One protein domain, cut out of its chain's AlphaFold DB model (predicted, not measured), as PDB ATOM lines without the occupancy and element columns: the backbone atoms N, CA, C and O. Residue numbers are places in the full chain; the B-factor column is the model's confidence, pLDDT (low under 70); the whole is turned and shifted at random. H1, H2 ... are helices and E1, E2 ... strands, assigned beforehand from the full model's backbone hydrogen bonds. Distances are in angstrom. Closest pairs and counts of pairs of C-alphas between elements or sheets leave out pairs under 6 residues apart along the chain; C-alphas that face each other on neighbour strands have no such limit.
ATOM      1  N   TYR A  49     -32.519  28.367  99.085       85.75
ATOM      2  CA  TYR A  49     -33.464  27.356  99.532       85.75
ATOM      3  C   TYR A  49     -34.260  26.883  98.334       85.75
ATOM      4  O   TYR A  49     -34.752  27.702  97.565       85.75
ATOM      5  N   PHE A  50     -34.414  25.576  98.191       86.75
ATOM      6  CA  PHE A  50     -35.149  24.993  97.081       86.75
ATOM      7  C   PHE A  50     -36.214  24.035  97.593       86.75
ATOM      8  O   PHE A  50     -36.017  23.323  98.582       86.75
ATOM      9  N   GLN A  51     -37.337  24.011  96.888       88.69
ATOM     10  CA  GLN A  51     -38.425  23.065  97.067       88.69
ATOM     11  C   GLN A  51     -38.517  22.164  95.841       88.69
ATOM     12  O   GLN A  51     -38.475  22.635  94.705       88.69
ATOM     13  N   PHE A  52     -38.694  20.872  96.082       89.25
ATOM     14  CA  PHE A  52     -38.989  19.907  95.040       89.25
ATOM     15  C   PHE A  52     -40.496  19.864  94.771       89.25
ATOM     16  O   PHE A  52     -41.307  19.725  95.688       89.25
ATOM     17  N   THR A  53     -40.871  19.995  93.503       89.00
ATOM     18  CA  THR A  53     -42.268  20.000  93.026       89.00
ATOM     19  C   THR A  53     -42.621  18.750  92.215       89.00
ATOM     20  O   THR A  53     -43.723  18.645  91.676       89.00
ATOM     21  N   GLY A  54     -41.680  17.809  92.109       85.06
ATOM     22  CA  GLY A  54     -41.816  16.581  91.340       85.06
ATOM     23  C   GLY A  54     -42.439  15.412  92.098       85.06
ATOM     24  O   GLY A  54     -42.849  15.521  93.253       85.06
ATOM     25  N   SER A  55     -42.469  14.265  91.423       86.19
ATOM     26  CA  SER A  55     -42.839  12.979  92.014       86.19
ATOM     27  C   SER A  55     -41.615  12.285  92.605       86.19
ATOM     28  O   SER A  55     -40.483  12.545  92.199       86.19
ATOM     29  N   HIS A  56     -41.845  11.365  93.542       81.19
ATOM     30  CA  HIS A  56     -40.776  10.529  94.081       81.19
ATOM     31  C   HIS A  56     -40.022   9.787  92.964       81.19
ATOM     32  O   HIS A  56     -40.650   9.199  92.081       81.19
ATOM     33  N   GLY A  57     -38.692   9.801  93.019       81.06
ATOM     34  CA  GLY A  57     -37.803   9.215  92.013       81.06
ATOM     35  C   GLY A  57     -37.341  10.198  90.933       81.06
ATOM     36  O   GLY A  57     -36.421   9.878  90.181       81.06
ATOM     37  N   ASP A  58     -37.935  11.393  90.864       82.38
ATOM     38  CA  ASP A  58     -37.553  12.442  89.920       82.38
ATOM     39  C   ASP A  58     -36.639  13.513  90.543       82.38
ATOM     40  O   ASP A  58     -36.443  14.575  89.959       82.38
ATOM     41  N   GLU A  59     -36.078  13.284  91.732       80.31
ATOM     42  CA  GLU A  59     -35.287  14.282  92.469       80.31
ATOM     43  C   GLU A  59     -33.998  14.676  91.724       80.31
ATOM     44  O   GLU A  59     -33.404  15.719  92.001       80.31
ATOM     45  N   ALA A  60     -33.581  13.861  90.749       79.88
ATOM     46  CA  ALA A  60     -32.477  14.158  89.844       79.88
ATOM     47  C   ALA A  60     -32.830  15.193  88.752       79.88
ATOM     48  O   ALA A  60     -31.929  15.752  88.126       79.88
ATOM     49  N   ASP A  61     -34.119  15.445  88.501       79.75
ATOM     50  CA  ASP A  61     -34.579  16.414  87.510       79.75
ATOM     51  C   ASP A  61     -34.612  17.822  88.105       79.75
ATOM     52  O   ASP A  61     -35.502  18.226  88.853       79.75
ATOM     53  N   VAL A  62     -33.615  18.592  87.708       78.69
ATOM     54  CA  VAL A  62     -33.370  19.970  88.118       78.69
ATOM     55  C   VAL A  62     -34.509  20.931  87.783       78.69
ATOM     56  O   VAL A  62     -34.705  21.915  88.488       78.69
ATOM     57  N   THR A  63     -35.302  20.640  86.750       84.12
ATOM     58  CA  THR A  63     -36.432  21.495  86.352       84.12
ATOM     59  C   THR A  63     -37.591  21.435  87.345       84.12
ATOM     60  O   THR A  63     -38.459  22.307  87.340       84.12
ATOM     61  N   LYS A  64     -37.588  20.423  88.221       84.06
ATOM     62  CA  LYS A  64     -38.589  20.215  89.271       84.06
ATOM     63  C   LYS A  64     -38.198  20.870  90.596       84.06
ATOM     64  O   LYS A  64     -38.995  20.841  91.537       84.06
ATOM     65  N   TRP A  65     -37.012  21.473  90.674       85.31
ATOM     66  CA  TRP A  65     -36.554  22.241  91.825       85.31
ATOM     67  C   TRP A  65     -36.827  23.727  91.622       85.31
ATOM     68  O   TRP A  65     -36.423  24.326  90.627       85.31
ATOM     69  N   GLN A  66     -37.509  24.331  92.589       87.50
ATOM     70  CA  GLN A  66     -37.850  25.745  92.578       87.50
ATOM     71  C   GLN A  66     -37.174  26.452  93.747       87.50
ATOM     72  O   GLN A  66     -37.311  26.019  94.891       87.50
ATOM     73  N   GLU A  67     -36.472  27.550  93.473       86.25
ATOM     74  CA  GLU A  67     -35.936  28.413  94.526       86.25
ATOM     75  C   GLU A  67     -37.082  29.094  95.286       86.25
ATOM     76  O   GLU A  67     -38.027  29.626  94.697       86.25
ATOM     77  N   ILE A  68     -36.996  29.074  96.610       87.81
ATOM     78  CA  ILE A  68     -37.991  29.618  97.526       87.81
ATOM     79  C   ILE A  68     -37.333  30.518  98.571       87.81
ATOM     80  O   ILE A  68     -36.127  30.485  98.806       87.81
ATOM     81  N   SER A  69     -38.150  31.328  99.242       87.50
ATOM     82  CA  SER A  69     -37.675  32.142 100.361       87.50
ATOM     83  C   SER A  69     -37.440  31.296 101.618       87.50
ATOM     84  O   SER A  69     -38.096  30.272 101.814       87.50
ATOM     85  N   VAL A  70     -36.584  31.778 102.525       87.00
ATOM     86  CA  VAL A  70     -36.352  31.148 103.841       87.00
ATOM     87  C   VAL A  70     -37.651  30.946 104.635       87.00
ATOM     88  O   VAL A  70     -37.887  29.876 105.180       87.00
ATOM     89  N   ASN A  71     -38.559  31.926 104.602       90.56
ATOM     90  CA  ASN A  71     -39.839  31.838 105.312       90.56
ATOM     91  C   ASN A  71     -40.715  30.704 104.758       90.56
ATOM     92  O   ASN A  71     -41.419  30.026 105.503       90.56
ATOM     93  N   THR A  72     -40.672  30.498 103.440       86.38
ATOM     94  CA  THR A  72     -41.361  29.386 102.778       86.38
ATOM     95  C   THR A  72     -40.706  28.058 103.148       86.38
ATOM     96  O   THR A  72     -41.403  27.092 103.435       86.38
ATOM     97  N   TYR A  73     -39.374  28.019 103.192       87.56
ATOM     98  CA  TYR A  73     -38.604  26.824 103.525       87.56
ATOM     99  C   TYR A  73     -38.891  26.314 104.943       87.56
ATOM    100  O   TYR A  73     -39.081  25.109 105.146       87.56
ATOM    101  N   ASP A  74     -38.984  27.228 105.907       86.88
ATOM    102  CA  ASP A  74     -39.301  26.911 107.302       86.88
ATOM    103  C   ASP A  74     -40.759  26.456 107.474       86.88
ATOM    104  O   ASP A  74     -41.045  25.590 108.298       86.88
ATOM    105  N   GLY A  75     -41.677  26.990 106.659       86.31
ATOM    106  CA  GLY A  75     -43.094  26.611 106.656       86.31
ATOM    107  C   GLY A  75     -43.418  25.312 105.907       86.31
ATOM    108  O   GLY A  75     -44.521  24.784 106.049       86.31
ATOM    109  N   LEU A  76     -42.484  24.780 105.111       86.44
ATOM    110  CA  LEU A  76     -42.681  23.533 104.373       86.44
ATOM    111  C   LEU A  76     -42.543  22.321 105.298       86.44
ATOM    112  O   LEU A  76     -41.442  21.974 105.743       86.44
ATOM    113  N   SER A  77     -43.672  21.649 105.525       84.50
ATOM    114  CA  SER A  77     -43.726  20.321 106.128       84.50
ATOM    115  C   SER A  77     -43.538  19.275 105.041       84.50
ATOM    116  O   SER A  77     -44.380  19.130 104.157       84.50
ATOM    117  N   CYS A  78     -42.431  18.552 105.109       77.19
ATOM    118  CA  CYS A  78     -42.208  17.409 104.249       77.19
ATOM    119  C   CYS A  78     -42.624  16.138 104.960       77.19
ATOM    120  O   CYS A  78     -42.159  15.879 106.071       77.19
ATOM    121  N   ASP A  79     -43.441  15.326 104.301       75.44
ATOM    122  CA  ASP A  79     -43.694  13.980 104.787       75.44
ATOM    123  C   ASP A  79     -42.377  13.203 104.804       75.44
ATOM    124  O   ASP A  79     -41.697  13.084 103.784       75.44
ATOM    125  N   ALA A  80     -42.017  12.663 105.971       61.69
ATOM    126  CA  ALA A  80     -40.764  11.934 106.188       61.69
ATOM    127  C   ALA A  80     -40.603  10.697 105.278       61.69
ATOM    128  O   ALA A  80     -39.517  10.127 105.196       61.69
ATOM    129  N   SER A  81     -41.670  10.282 104.589       60.66
ATOM    130  CA  SER A  81     -41.656   9.231 103.572       60.66
ATOM    131  C   SER A  81     -40.972   9.643 102.268       60.66
ATOM    132  O   SER A  81     -40.575   8.769 101.503       60.66
ATOM    133  N   HIS A  82     -40.829  10.944 101.997       58.66
ATOM    134  CA  HIS A  82     -40.236  11.464 100.768       58.66
ATOM    135  C   HIS A  82     -38.891  12.123 101.085       58.66
ATOM    136  O   HIS A  82     -38.816  13.255 101.567       58.66
ATOM    137  N   GLN A  83     -37.802  11.396 100.830       57.91
ATOM    138  CA  GLN A  83     -36.461  11.975 100.878       57.91
ATOM    139  C   GLN A  83     -36.342  13.046  99.780       57.91
ATOM    140  O   GLN A  83     -36.729  12.800  98.647       57.91
ATOM    141  N   GLY A  84     -35.806  14.230 100.101       70.44
ATOM    142  CA  GLY A  84     -35.488  15.243  99.082       70.44
ATOM    143  C   GLY A  84     -36.607  16.229  98.716       70.44
ATOM    144  O   GLY A  84     -36.583  16.800  97.639       70.44
ATOM    145  N   CYS A  85     -37.572  16.487  99.594       79.50
ATOM    146  CA  CYS A  85     -38.618  17.498  99.363       79.50
ATOM    147  C   CYS A  85     -38.124  18.968  99.372       79.50
ATOM    148  O   CYS A  85     -38.761  19.849  98.791       79.50
ATOM    149  N   LYS A  86     -37.034  19.258 100.096       86.31
ATOM    150  CA  LYS A  86     -36.460  20.595 100.267       86.31
ATOM    151  C   LYS A  86     -34.971  20.493 100.560       86.31
ATOM    152  O   LYS A  86     -34.545  19.569 101.254       86.31
ATOM    153  N   ILE A  87     -34.197  21.438 100.042       85.38
ATOM    154  CA  ILE A  87     -32.746  21.520 100.246       85.38
ATOM    155  C   ILE A  87     -32.329  22.968 100.489       85.38
ATOM    156  O   ILE A  87     -32.968  23.899  99.995       85.38
ATOM    157  N   ALA A  88     -31.251  23.148 101.243       81.25
ATOM    158  CA  ALA A  88     -30.568  24.423 101.393       81.25
ATOM    159  C   ALA A  88     -29.137  24.272 100.868       81.25
ATOM    160  O   ALA A  88     -28.495  23.255 101.129       81.25
ATOM    161  N   SER A  89     -28.651  25.271 100.138       73.00
ATOM    162  CA  SER A  89     -27.286  25.309  99.618       73.00
ATOM    163  C   SER A  89     -26.592  26.614  99.956       73.00
ATOM    164  O   SER A  89     -27.200  27.676  99.871       73.00
ATOM    165  N   THR A  90     -25.299  26.537 100.256       68.44
ATOM    166  CA  THR A  90     -24.398  27.682 100.419       68.44
ATOM    167  C   THR A  90     -23.506  27.953  99.202       68.44
ATOM    168  O   THR A  90     -22.790  28.955  99.201       68.44
TER     169      THR A  90
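What this domain is: This is residues 49 to 90 of the 128 residues of an uncharacterized protein of Sphingobacteriaceae bacterium (UniProt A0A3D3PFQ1). A small three-stranded sheet has one short helix, H1, over one face, and the loop of residues 53 to 64 reaches the end far from H1. The 42 printed residues have E1, E2, H1 and E3 in that order, with under half in named elements; the class is mixed. The sheet, E2 E1 E3, is antiparallel. The whole is compact, radius of gyration of the C-alphas 9.8 A, spans 26 by 21 by 16 A.

How they stand to each other: Inner strand E1, residues 49 to 52, forms a hairpin with E2, residues 65 to 68; N 51 and O 66 are within hydrogen-bond range, 2.8 A. E3, residues 86 to 89, is antiparallel to E1, with N 50 and O 87 at 2.9 A. H1, residues 70 to 75, is on the sheet at a height of 9.2 A; its closest C-alphas to E1 are Val 70 and Tyr 49, 6.4 A. Every O i to N i+4 pair in H1 is within hydrogen-bond range. E2, H1 and E3 make a split strand-helix-strand unit, E1 between its strands, with a right-handed crossover.

Where its parts are: E1 starts at C-alpha 49 (-33.464, 27.356, 99.532) and spans 10.3 A, E2 9.4 A, H1 8.6 A; E3, 10.3 A, ends at C-alpha 89 (-27.286, 25.309, 99.618).

The domain as a whole: The farthest C-alphas, Gly 57 and Asn 71, are 26.3 A apart. The printed part has no cut; the link E1 to E2 is long. Residues 80 to 83 and 90 have pLDDT under 70.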